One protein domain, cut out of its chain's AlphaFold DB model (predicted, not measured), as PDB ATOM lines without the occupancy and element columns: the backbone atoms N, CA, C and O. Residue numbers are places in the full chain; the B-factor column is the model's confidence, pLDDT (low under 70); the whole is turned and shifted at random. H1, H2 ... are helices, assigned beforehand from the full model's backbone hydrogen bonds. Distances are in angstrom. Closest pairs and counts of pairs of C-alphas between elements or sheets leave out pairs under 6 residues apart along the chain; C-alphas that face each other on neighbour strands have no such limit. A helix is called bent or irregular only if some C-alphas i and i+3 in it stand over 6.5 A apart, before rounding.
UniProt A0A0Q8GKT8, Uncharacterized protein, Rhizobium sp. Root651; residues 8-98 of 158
ATOM      1  N   ARG A   8    -111.609 418.475  27.947       92.94
ATOM      2  CA  ARG A   8    -110.171 418.692  28.169       92.94
ATOM      3  C   ARG A   8    -109.640 419.878  27.369       92.94
ATOM      4  O   ARG A   8    -108.945 420.704  27.946       92.94
ATOM      5  N   THR A   9    -109.956 419.975  26.081       91.88
ATOM      6  CA  THR A   9    -109.463 421.052  25.210       91.88
ATOM      7  C   THR A   9    -109.952 422.407  25.700       91.88
ATOM      8  O   THR A   9    -109.148 423.311  25.912       91.88
ATOM      9  N   TYR A  10    -111.255 422.522  25.972       92.19
ATOM     10  CA  TYR A  10    -111.839 423.764  26.473       92.19
ATOM     11  C   TYR A  10    -111.203 424.194  27.798       92.19
ATOM     12  O   TYR A  10    -110.804 425.345  27.950       92.19
ATOM     13  N   ARG A  11    -111.042 423.261  28.745       93.56
ATOM     14  CA  ARG A  11    -110.455 423.557  30.056       93.56
ATOM     15  C   ARG A  11    -109.017 424.068  29.957       93.56
ATOM     16  O   ARG A  11    -108.675 424.995  30.683       93.56
ATOM     17  N   HIS A  12    -108.186 423.496  29.080       93.44
ATOM     18  CA  HIS A  12    -106.812 423.977  28.892       93.44
ATOM     19  C   HIS A  12    -106.780 425.374  28.271       93.44
ATOM     20  O   HIS A  12    -106.055 426.228  28.772       93.44
ATOM     21  N   LEU A  13    -107.583 425.630  27.231       92.88
ATOM     22  CA  LEU A  13    -107.651 426.953  26.600       92.88
ATOM     23  C   LEU A  13    -108.176 428.018  27.569       92.88
ATOM     24  O   LEU A  13    -107.617 429.108  27.653       92.88
ATOM     25  N   PHE A  14    -109.207 427.689  28.348       94.62
ATOM     26  CA  PHE A  14    -109.745 428.587  29.364       94.62
ATOM     27  C   PHE A  14    -108.717 428.883  30.462       94.62
ATOM     28  O   PHE A  14    -108.518 430.038  30.823       94.62
ATOM     29  N   LEU A  15    -108.020 427.859  30.966       95.50
ATOM     30  CA  LEU A  15    -106.989 428.055  31.983       95.50
ATOM     31  C   LEU A  15    -105.808 428.875  31.444       95.50
ATOM     32  O   LEU A  15    -105.330 429.767  32.138       95.50
ATOM     33  N   ALA A  16    -105.379 428.622  30.204       95.19
ATOM     34  CA  ALA A  16    -104.357 429.422  29.537       95.19
ATOM     35  C   ALA A  16    -104.774 430.898  29.450       95.19
ATOM     36  O   ALA A  16    -103.974 431.775  29.771       95.19
ATOM     37  N   GLN A  17    -106.038 431.174  29.114       96.06
ATOM     38  CA  GLN A  17    -106.578 432.534  29.095       96.06
ATOM     39  C   GLN A  17    -106.583 433.177  30.487       96.06
ATOM     40  O   GLN A  17    -106.188 434.330  30.626       96.06
ATOM     41  N   VAL A  18    -107.001 432.449  31.526       97.44
ATOM     42  CA  VAL A  18    -106.993 432.958  32.908       97.44
ATOM     43  C   VAL A  18    -105.571 433.311  33.348       97.44
ATOM     44  O   VAL A  18    -105.348 434.406  33.856       97.44
ATOM     45  N   ILE A  19    -104.600 432.428  33.098       97.69
ATOM     46  CA  ILE A  19    -103.186 432.672  33.416       97.69
ATOM     47  C   ILE A  19    -102.663 433.892  32.645       97.69
ATOM     48  O   ILE A  19    -102.025 434.761  33.238       97.69
ATOM     49  N   ALA A  20    -102.976 434.000  31.350       95.19
ATOM     50  CA  ALA A  20    -102.573 435.134  30.522       95.19
ATOM     51  C   ALA A  20    -103.160 436.467  31.023       95.19
ATOM     52  O   ALA A  20    -102.461 437.482  31.046       95.19
ATOM     53  N   LEU A  21    -104.419 436.475  31.470       97.56
ATOM     54  CA  LEU A  21    -105.062 437.668  32.026       97.56
ATOM     55  C   LEU A  21    -104.462 438.070  33.373       97.56
ATOM     56  O   LEU A  21    -104.210 439.254  33.589       97.56
ATOM     57  N   ILE A  22    -104.181 437.103  34.249       98.19
ATOM     58  CA  ILE A  22    -103.489 437.360  35.520       98.19
ATOM     59  C   ILE A  22    -102.110 437.964  35.249       98.19
ATOM     60  O   ILE A  22    -101.781 439.004  35.813       98.19
ATOM     61  N   GLY A  23    -101.334 437.365  34.341       96.81
ATOM     62  CA  GLY A  23    -100.026 437.888  33.945       96.81
ATOM     63  C   GLY A  23    -100.112 439.314  33.396       96.81
ATOM     64  O   GLY A  23     -99.344 440.179  33.808       96.81
ATOM     65  N   THR A  24    -101.097 439.592  32.541       95.75
ATOM     66  CA  THR A  24    -101.338 440.938  31.995       95.75
ATOM     67  C   THR A  24    -101.683 441.953  33.092       95.75
ATOM     68  O   THR A  24    -101.173 443.076  33.086       95.75
ATOM     69  N   GLY A  25    -102.524 441.565  34.055       96.19
ATOM     70  CA  GLY A  25    -102.879 442.402  35.201       96.19
ATOM     71  C   GLY A  25    -101.669 442.714  36.082       96.19
ATOM     72  O   GLY A  25    -101.401 443.880  36.363       96.19
ATOM     73  N   LEU A  26    -100.893 441.689  36.447       98.12
ATOM     74  CA  LEU A  26     -99.670 441.838  37.245       98.12
ATOM     75  C   LEU A  26     -98.626 442.713  36.543       98.12
ATOM     76  O   LEU A  26     -98.055 443.594  37.178       98.12
ATOM     77  N   ALA A  27     -98.420 442.529  35.238       95.62
ATOM     78  CA  ALA A  27     -97.517 443.369  34.453       95.62
ATOM     79  C   ALA A  27     -97.957 444.841  34.447       95.62
ATOM     80  O   ALA A  27     -97.121 445.735  34.511       95.62
ATOM     81  N   THR A  28     -99.267 445.102  34.420       95.12
ATOM     82  CA  THR A  28     -99.801 446.473  34.470       95.12
ATOM     83  C   THR A  28     -99.572 447.116  35.840       95.12
ATOM     84  O   THR A  28     -99.213 448.288  35.906       95.12
ATOM     85  N   ILE A  29     -99.719 446.354  36.929       96.56
ATOM     86  CA  ILE A  29     -99.393 446.827  38.285       96.56
ATOM     87  C   ILE A  29     -97.895 447.125  38.395       96.56
ATOM     88  O   ILE A  29     -97.523 448.204  38.845       96.56
ATOM     89  N   ALA A  30     -97.041 446.202  37.945       96.81
ATOM     90  CA  ALA A  30     -95.592 446.377  37.962       96.81
ATOM     91  C   ALA A  30     -95.151 447.599  37.144       96.81
ATOM     92  O   ALA A  30     -94.295 448.351  37.591       96.81
ATOM     93  N   LEU A  31     -95.779 447.841  35.990       95.69
ATOM     94  CA  LEU A  31     -95.525 449.030  35.179       95.69
ATOM     95  C   LEU A  31     -95.903 450.324  35.913       95.69
ATOM     96  O   LEU A  31     -95.188 451.314  35.801       95.69
ATOM     97  N   GLY A  32     -97.004 450.324  36.669       95.25
ATOM     98  CA  GLY A  32     -97.399 451.475  37.480       95.25
ATOM     99  C   GLY A  32     -96.441 451.744  38.641       95.25
ATOM    100  O   GLY A  32     -96.091 452.895  38.880       95.25
ATOM    101  N   LEU A  33     -95.974 450.689  39.318       96.38
ATOM    102  CA  LEU A  33     -94.945 450.806  40.355       96.38
ATOM    103  C   LEU A  33     -93.625 451.321  39.771       96.38
ATOM    104  O   LEU A  33     -93.057 452.262  40.306       96.38
ATOM    105  N   LEU A  34     -93.204 450.791  38.619       93.50
ATOM    106  CA  LEU A  34     -92.009 451.258  37.918       93.50
ATOM    107  C   LEU A  34     -92.124 452.734  37.514       93.50
ATOM    108  O   LEU A  34     -91.172 453.486  37.665       93.50
ATOM    109  N   ALA A  35     -93.286 453.175  37.028       93.56
ATOM    110  CA  ALA A  35     -93.503 454.588  36.721       93.56
ATOM    111  C   ALA A  35     -93.379 455.477  37.972       93.56
ATOM    112  O   ALA A  35     -92.846 456.579  37.875       93.56
ATOM    113  N   TYR A  36     -93.834 454.999  39.136       91.69
ATOM    114  CA  TYR A  36     -93.673 455.705  40.409       91.69
ATOM    115  C   TYR A  36     -92.213 455.778  40.853       91.69
ATOM    116  O   TYR A  36     -91.753 456.854  41.226       91.69
ATOM    117  N   ASP A  37     -91.474 454.676  40.743       89.81
ATOM    118  CA  ASP A  37     -90.044 454.650  41.061       89.81
ATOM    119  C   ASP A  37     -89.234 455.576  40.133       89.81
ATOM    120  O   ASP A  37     -88.236 456.153  40.560       89.81
ATOM    121  N   LEU A  38     -89.679 455.757  38.882       86.00
ATOM    122  CA  LEU A  38     -89.012 456.606  37.890       86.00
ATOM    123  C   LEU A  38     -89.386 458.093  37.975       86.00
ATOM    124  O   LEU A  38     -88.521 458.926  37.748       86.00
ATOM    125  N   ALA A  39     -90.648 458.446  38.231       88.50
ATOM    126  CA  ALA A  39     -91.136 459.830  38.102       88.50
ATOM    127  C   ALA A  39     -91.866 460.367  39.344       88.50
ATOM    128  O   ALA A  39     -92.318 461.514  39.348       88.50
ATOM    129  N   GLY A  40     -91.996 459.563  40.404       88.25
ATOM    130  CA  GLY A  40     -92.568 459.959  41.688       88.25
ATOM    131  C   GLY A  40     -93.917 460.685  41.548       88.25
ATOM    132  O   GLY A  40     -94.895 460.061  41.127       88.25
ATOM    133  N   PRO A  41     -94.013 461.987  41.895       89.38
ATOM    134  CA  PRO A  41     -95.247 462.765  41.765       89.38
ATOM    135  C   PRO A  41     -95.832 462.850  40.348       89.38
ATOM    136  O   PRO A  41     -97.041 463.017  40.234       89.38
ATOM    137  N   ASP A  42     -95.010 462.730  39.300       89.44
ATOM    138  CA  ASP A  42     -95.425 462.855  37.892       89.44
ATOM    139  C   ASP A  42     -95.677 461.478  37.222       89.44
ATOM    140  O   ASP A  42     -95.847 461.363  36.003       89.44
ATOM    141  N   ALA A  43     -95.703 460.397  38.009       91.75
ATOM    142  CA  ALA A  43     -95.835 459.024  37.520       91.75
ATOM    143  C   ALA A  43     -97.154 458.729  36.791       91.75
ATOM    144  O   ALA A  43     -97.187 457.911  35.868       91.75
ATOM    145  N   ASP A  44     -98.244 459.390  37.176       93.06
ATOM    146  CA  ASP A  44     -99.548 459.267  36.523       93.06
ATOM    147  C   ASP A  44     -99.525 459.838  35.097       93.06
ATOM    148  O   ASP A  44    -100.071 459.221  34.178       93.06
ATOM    149  N   ALA A  45     -98.830 460.957  34.887       92.19
ATOM    150  CA  ALA A  45     -98.629 461.556  33.574       92.19
ATOM    151  C   ALA A  45     -97.758 460.664  32.672       92.19
ATOM    152  O   ALA A  45     -98.100 460.444  31.503       92.19
ATOM    153  N   VAL A  46     -96.675 460.094  33.213       92.06
ATOM    154  CA  VAL A  46     -95.795 459.160  32.486       92.06
ATOM    155  C   VAL A  46     -96.552 457.891  32.093       92.06
ATOM    156  O   VAL A  46     -96.601 457.532  30.911       92.06
ATOM    157  N   LEU A  47     -97.204 457.235  33.056       95.31
ATOM    158  CA  LEU A  47     -97.962 456.007  32.814       95.31
ATOM    159  C   LEU A  47     -99.146 456.249  31.869       95.31
ATOM    160  O   LEU A  47     -99.388 455.451  30.960       95.31
ATOM    161  N   GLY A  48     -99.871 457.355  32.053       95.50
ATOM    162  CA  GLY A  48    -100.993 457.748  31.204       95.50
ATOM    163  C   GLY A  48    -100.565 457.962  29.754       95.50
ATOM    164  O   GLY A  48    -101.206 457.442  28.839       95.50
ATOM    165  N   THR A  49     -99.436 458.640  29.539       95.50
ATOM    166  CA  THR A  49     -98.865 458.846  28.202       95.50
ATOM    167  C   THR A  49     -98.442 457.520  27.570       95.50
ATOM    168  O   THR A  49     -98.796 457.245  26.421       95.50
ATOM    169  N   ALA A  50     -97.765 456.647  28.322       94.25
ATOM    170  CA  ALA A  50     -97.367 455.324  27.842       94.25
ATOM    171  C   ALA A  50     -98.579 454.465  27.431       94.25
ATOM    172  O   ALA A  50     -98.585 453.843  26.364       94.25
ATOM    173  N   LEU A  51     -99.647 454.460  28.237       95.56
ATOM    174  CA  LEU A  51    -100.883 453.745  27.916       95.56
ATOM    175  C   LEU A  51    -101.635 454.369  26.736       95.56
ATOM    176  O   LEU A  51    -102.187 453.626  25.922       95.56
ATOM    177  N   ALA A  52    -101.629 455.694  26.590       97.50
ATOM    178  CA  ALA A  52    -102.202 456.365  25.427       97.50
ATOM    179  C   ALA A  52    -101.481 455.946  24.137       97.50
ATOM    180  O   ALA A  52    -102.132 455.525  23.179       97.50
ATOM    181  N   ILE A  53    -100.143 455.952  24.143       96.81
ATOM    182  CA  ILE A  53     -99.325 455.458  23.027       96.81
ATOM    183  C   ILE A  53     -99.665 453.993  22.726       96.81
ATOM    184  O   ILE A  53     -99.898 453.645  21.566       96.81
ATOM    185  N   LYS A  54     -99.778 453.140  23.757       94.25
ATOM    186  CA  LYS A  54    -100.175 451.733  23.592       94.25
ATOM    187  C   LYS A  54    -101.520 451.602  22.878       94.25
ATOM    188  O   LYS A  54    -101.661 450.756  21.999       94.25
ATOM    189  N   MET A  55    -102.507 452.419  23.246       97.75
ATOM    190  CA  MET A  55    -103.838 452.371  22.637       97.75
ATOM    191  C   MET A  55    -103.811 452.832  21.179       97.75
ATOM    192  O   MET A  55    -104.408 452.168  20.335       97.75
ATOM    193  N   VAL A  56    -103.073 453.900  20.860       98.25
ATOM    194  CA  VAL A  56    -102.891 454.351  19.470       98.25
ATOM    195  C   VAL A  56    -102.234 453.255  18.630       98.25
ATOM    196  O   VAL A  56    -102.736 452.914  17.558       98.25
ATOM    197  N   ALA A  57    -101.161 452.649  19.141       95.94
ATOM    198  CA  ALA A  57    -100.478 451.547  18.474       95.94
ATOM    199  C   ALA A  57    -101.412 450.345  18.265       95.94
ATOM    200  O   ALA A  57    -101.490 449.808  17.163       95.94
ATOM    201  N   TYR A  58    -102.170 449.952  19.293       94.19
ATOM    202  CA  TYR A  58    -103.118 448.840  19.210       94.19
ATOM    203  C   TYR A  58    -104.188 449.080  18.141       94.19
ATOM    204  O   TYR A  58    -104.397 448.225  17.283       94.19
ATOM    205  N   VAL A  59    -104.826 450.253  18.150       97.19
ATOM    206  CA  VAL A  59    -105.878 450.605  17.187       97.19
ATOM    207  C   VAL A  59    -105.332 450.680  15.760       97.19
ATOM    208  O   VAL A  59    -105.996 450.215  14.836       97.19
ATOM    209  N   GLY A  60    -104.127 451.222  15.564       96.81
ATOM    210  CA  GLY A  60    -103.509 451.316  14.241       96.81
ATOM    211  C   GLY A  60    -103.048 449.968  13.679       96.81
ATOM    212  O   GLY A  60    -103.211 449.701  12.490       96.81
ATOM    213  N   VAL A  61    -102.493 449.093  14.525       94.44
ATOM    214  CA  VAL A  61    -101.910 447.809  14.102       94.44
ATOM    215  C   VAL A  61    -102.959 446.697  14.001       94.44
ATOM    216  O   VAL A  61    -102.836 445.821  13.140       94.44
ATOM    217  N   ALA A  62    -104.010 446.719  14.829       94.31
ATOM    218  CA  ALA A  62    -105.007 445.647  14.888       94.31
ATOM    219  C   ALA A  62    -105.671 445.322  13.532       94.31
ATOM    220  O   ALA A  62    -105.751 444.136  13.210       94.31
ATOM    221  N   PRO A  63    -106.088 446.292  12.689       95.56
ATOM    222  CA  PRO A  63    -106.686 445.991  11.385       95.56
ATOM    223  C   PRO A  63    -105.719 445.265  10.443       95.56
ATOM    224  O   PRO A  63    -106.113 444.338   9.732       95.56
ATOM    225  N   ILE A  64    -104.442 445.653  10.463       94.94
ATOM    226  CA  ILE A  64    -103.390 445.047   9.638       94.94
ATOM    227  C   ILE A  64    -103.166 443.600  10.087       94.94
ATOM    228  O   ILE A  64    -103.187 442.682   9.266       94.94
ATOM    229  N   ALA A  65    -103.019 443.393  11.397       91.25
ATOM    230  CA  ALA A  65    -102.849 442.070  11.984       91.25
ATOM    231  C   ALA A  65    -104.062 441.161  11.724       91.25
ATOM    232  O   ALA A  65    -103.885 439.998  11.363       91.25
ATOM    233  N   ALA A  66    -105.283 441.690  11.846       92.38
ATOM    234  CA  ALA A  66    -106.516 440.953  11.586       92.38
ATOM    235  C   ALA A  66    -106.608 440.511  10.121       92.38
ATOM    236  O   ALA A  66    -106.820 439.332   9.848       92.38
ATOM    237  N   THR A  67    -106.354 441.428   9.184       94.88
ATOM    238  CA  THR A  67    -106.379 441.127   7.742       94.88
ATOM    239  C   THR A  67    -105.325 440.080   7.374       94.88
ATOM    240  O   THR A  67    -105.574 439.187   6.563       94.88
ATOM    241  N   PHE A  68    -104.136 440.161   7.977       92.06
ATOM    242  CA  PHE A  68    -103.075 439.178   7.779       92.06
ATOM    243  C   PHE A  68    -103.466 437.795   8.319       92.06
ATOM    244  O   PHE A  68    -103.336 436.797   7.606       92.06
ATOM    245  N   ALA A  69    -103.997 437.737   9.543       93.38
ATOM    246  CA  ALA A  69    -104.442 436.498  10.174       93.38
ATOM    247  C   ALA A  69    -105.592 435.833   9.401       93.38
ATOM    248  O   ALA A  69    -105.586 434.615   9.227       93.38
ATOM    249  N   GLU A  70    -106.543 436.618   8.891       94.19
ATOM    250  CA  GLU A  70    -107.662 436.122   8.087       94.19
ATOM    251  C   GLU A  70    -107.172 435.474   6.786       94.19
ATOM    252  O   GLU A  70    -107.521 434.330   6.490       94.19
ATOM    253  N   ARG A  71    -106.304 436.164   6.033       94.25
ATOM    254  CA  ARG A  71    -105.752 435.645   4.772       94.25
ATOM    255  C   ARG A  71    -104.939 434.371   4.979       94.25
ATOM    256  O   ARG A  71    -105.074 433.424   4.207       94.25
ATOM    257  N   LEU A  72    -104.105 434.339   6.018       94.12
ATOM    258  CA  LEU A  72    -103.272 433.179   6.322       94.12
ATOM    259  C   LEU A  72    -104.116 431.992   6.809       94.12
ATOM    260  O   LEU A  72    -103.891 430.859   6.380       94.12
ATOM    261  N   GLY A  73    -105.142 432.261   7.622       94.69
ATOM    262  CA  GLY A  73    -106.096 431.262   8.098       94.69
ATOM    263  C   GLY A  73    -106.903 430.640   6.964       94.69
ATOM    264  O   GLY A  73    -107.065 429.421   6.937       94.69
ATOM    265  N   ALA A  74    -107.344 431.452   6.002       94.06
ATOM    266  CA  ALA A  74    -108.054 430.979   4.817       94.06
ATOM    267  C   ALA A  74    -107.168 430.120   3.896       94.06
ATOM    268  O   ALA A  74    -107.654 429.157   3.309       94.06
ATOM    269  N   ALA A  75    -105.876 430.444   3.780       94.44
ATOM    270  CA  ALA A  75    -104.955 429.743   2.885       94.44
ATOM    271  C   ALA A  75    -104.353 428.456   3.486       94.44
ATOM    272  O   ALA A  75    -104.182 427.473   2.769       94.44
ATOM    273  N   PHE A  76    -104.026 428.449   4.785       94.31
ATOM    274  CA  PHE A  76    -103.235 427.380   5.420       94.31
ATOM    275  C   PHE A  76    -103.868 426.794   6.692       94.31
ATOM    276  O   PHE A  76    -103.324 425.866   7.292       94.31
ATOM    277  N   GLY A  77    -105.021 427.307   7.122       94.69
ATOM    278  CA  GLY A  77    -105.707 426.862   8.330       94.69
ATOM    279  C   GLY A  77    -105.199 427.509   9.624       94.69
ATOM    280  O   GLY A  77    -104.140 428.143   9.700       94.69
ATOM    281  N   LEU A  78    -105.994 427.341  10.683       90.81
ATOM    282  CA  LEU A  78    -105.782 427.988  11.981       90.81
ATOM    283  C   LEU A  78    -104.495 427.559  12.715       90.81
ATOM    284  O   LEU A  78    -103.837 428.445  13.259       90.81
ATOM    285  N   PRO A  79    -104.076 426.272  12.738       92.94
ATOM    286  CA  PRO A  79    -102.871 425.873  13.471       92.94
ATOM    287  C   PRO A  79    -101.594 426.521  12.924       92.94
ATOM    288  O   PRO A  79    -100.794 427.050  13.692       92.94
ATOM    289  N   ILE A  80    -101.430 426.531  11.595       93.88
ATOM    290  CA  ILE A  80    -100.277 427.152  10.927       93.88
ATOM    291  C   ILE A  80    -100.275 428.658  11.181       93.88
ATOM    292  O   ILE A  80     -99.244 429.223  11.540       93.88
ATOM    293  N   THR A  81    -101.442 429.295  11.072       93.69
ATOM    294  CA  THR A  81    -101.601 430.725  11.353       93.69
ATOM    295  C   THR A  81    -101.197 431.067  12.785       93.69
ATOM    296  O   THR A  81    -100.454 432.020  13.002       93.69
ATOM    297  N   PHE A  82    -101.620 430.264  13.764       91.88
ATOM    298  CA  PHE A  82    -101.286 430.474  15.171       91.88
ATOM    299  C   PHE A  82     -99.776 430.367  15.429       91.88
ATOM    300  O   PHE A  82     -99.207 431.219  16.107       91.88
ATOM    301  N   VAL A  83     -99.110 429.364  14.844       95.12
ATOM    302  CA  VAL A  83     -97.649 429.210  14.947       95.12
ATOM    303  C   VAL A  83     -96.924 430.372  14.270       95.12
ATOM    304  O   VAL A  83     -96.012 430.940  14.861       95.12
ATOM    305  N   ALA A  84     -97.342 430.768  13.066       93.81
ATOM    306  CA  ALA A  84     -96.728 431.871  12.334       93.81
ATOM    307  C   ALA A  84     -96.831 433.201  13.100       93.81
ATOM    308  O   ALA A  84     -95.833 433.903  13.255       93.81
ATOM    309  N   LEU A  85     -98.015 433.521  13.633       93.75
ATOM    310  CA  LEU A  85     -98.222 434.708  14.467       93.75
ATOM    311  C   LEU A  85     -97.427 434.629  15.777       93.75
ATOM    312  O   LEU A  85     -96.856 435.631  16.200       93.75
ATOM    313  N   GLY A  86     -97.346 433.448  16.395       94.00
ATOM    314  CA  GLY A  86     -96.537 433.221  17.592       94.00
ATOM    315  C   GLY A  86     -95.043 433.451  17.350       94.00
ATOM    316  O   GLY A  86     -94.389 434.121  18.146       94.00
ATOM    317  N   LEU A  87     -94.508 432.960  16.230       96.75
ATOM    318  CA  LEU A  87     -93.117 433.191  15.828       96.75
ATOM    319  C   LEU A  87     -92.854 434.666  15.517       96.75
ATOM    320  O   LEU A  87     -91.835 435.203  15.941       96.75
ATOM    321  N   LEU A  88     -93.784 435.333  14.828       94.44
ATOM    322  CA  LEU A  88     -93.692 436.767  14.560       94.44
ATOM    323  C   LEU A  88     -93.657 437.575  15.864       94.44
ATOM    324  O   LEU A  88     -92.811 438.453  16.020       94.44
ATOM    325  N   ALA A  89     -94.531 437.250  16.820       92.69
ATOM    326  CA  ALA A  89     -94.551 437.887  18.132       92.69
ATOM    327  C   ALA A  89     -93.249 437.633  18.909       92.69
ATOM    328  O   ALA A  89     -92.666 438.572  19.446       92.69
ATOM    329  N   ALA A  90     -92.749 436.394  18.926       95.94
ATOM    330  CA  ALA A  90     -91.483 436.058  19.578       95.94
ATOM    331  C   ALA A  90     -90.288 436.794  18.949       95.94
ATOM    332  O   ALA A  90     -89.418 437.286  19.670       95.94
ATOM    333  N   ALA A  91     -90.261 436.923  17.619       96.25
ATOM    334  CA  ALA A  91     -89.238 437.679  16.905       96.25
ATOM    335  C   ALA A  91     -89.308 439.176  17.235       96.25
ATOM    336  O   ALA A  91     -88.275 439.780  17.502       96.25
ATOM    337  N   ALA A  92     -90.510 439.759  17.287       92.12
ATOM    338  CA  ALA A  92     -90.704 441.156  17.671       92.12
ATOM    339  C   ALA A  92     -90.255 441.424  19.118       92.12
ATOM    340  O   ALA A  92     -89.543 442.395  19.364       92.12
ATOM    341  N   VAL A  93     -90.601 440.540  20.063       93.69
ATOM    342  CA  VAL A  93     -90.138 440.623  21.460       93.69
ATOM    343  C   VAL A  93     -88.616 440.502  21.544       93.69
ATOM    344  O   VAL A  93     -87.981 441.287  22.240       93.69
ATOM    345  N   SER A  94     -88.018 439.563  20.808       94.75
ATOM    346  CA  SER A  94     -86.561 439.383  20.787       94.75
ATOM    347  C   SER A  94     -85.855 440.600  20.190       94.75
ATOM    348  O   SER A  94     -84.868 441.073  20.743       94.75
ATOM    349  N   ALA A  95     -86.384 441.146  19.091       94.12
ATOM    350  CA  ALA A  95     -85.870 442.366  18.486       94.12
ATOM    351  C   ALA A  95     -85.972 443.543  19.457       94.12
ATOM    352  O   ALA A  95     -84.994 444.258  19.618       94.12
ATOM    353  N   ALA A  96     -87.099 443.710  20.153       90.88
ATOM    354  CA  ALA A  96     -87.242 444.736  21.179       90.88
ATOM    355  C   ALA A  96     -86.204 444.561  22.298       90.88
ATOM    356  O   ALA A  96     -85.524 445.517  22.636       90.88
ATOM    357  N   ALA A  97     -86.010 443.343  22.810       89.88
ATOM    358  CA  ALA A  97     -85.031 443.073  23.864       89.88
ATOM    359  C   ALA A  97     -83.573 443.324  23.434       89.88
ATOM    360  O   ALA A  97     -82.754 443.704  24.263       89.88
ATOM    361  N   VAL A  98     -83.241 443.106  22.155       90.56
ATOM    362  CA  VAL A  98     -81.882 443.304  21.612       90.56
ATOM    363  C   VAL A  98     -81.631 444.751  21.190       90.56
ATOM    364  O   VAL A  98     -80.531 445.263  21.371       90.56
TER     365      VAL A  98
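This is residues 8 to 98 of the 158 residues of an uncharacterized protein of Rhizobium sp. Root651 (UniProt A0A0Q8GKT8). One very long helix, H1, folds back at a sharp bend into two arms that make an open V, and a shorter helix, H2, turns back from the far end of the second arm. H2 spreads from that arm, and residues 8 to 27, 52 to 64 and 86 to 98 stand free. The 91 printed residues, all helix by class with H1 then H2, are loose, radius of gyration of the C-alphas 17.0 A, spanning 51 by 32 by 25 A.

H1, residues 8 to 76, was assigned as one helix by its hydrogen bonds but is bent: C-alphas 38 and 41 are 9.6 A apart. Arm H1a, residues 8 to 38, is 44.5 A long and begins at (-110.171, 418.692, 28.169). Arm H1b, residues 41 to 76, 51.4 A, is irregular, with C-alphas 41 and 44 7.6 A apart, and has a kink of 37 degrees near residue 62. H2, residues 78 to 98, 30.0 A, ends at (-81.882, 443.304, 21.612).

H1a, with residues 31 to 36 alone, touches residues 42 to 47 of H1b, closest C-alphas Tyr 36 and Ala 43, 4.9 A, at a shallow tilt of 30 degrees, opposite ways. H1b and H2 form a helical hairpin: residues 69 to 73 touch 80 to 85, closest C-alphas Gly 73 and Thr 81, 5.6 A, opposite ways at a tilt of 36 degrees, only just steep. H1a and H2 are apart. Every O i to N i+4 pair is within hydrogen-bond range in H1a and H2, and 29 of 32 in H1b.

The farthest C-alphas, Pro 41 and Ala 75, are 51.9 A apart. The printed part has no cut, the link H1 to H2 is tight, and no printed residue is under 70 in pLDDT.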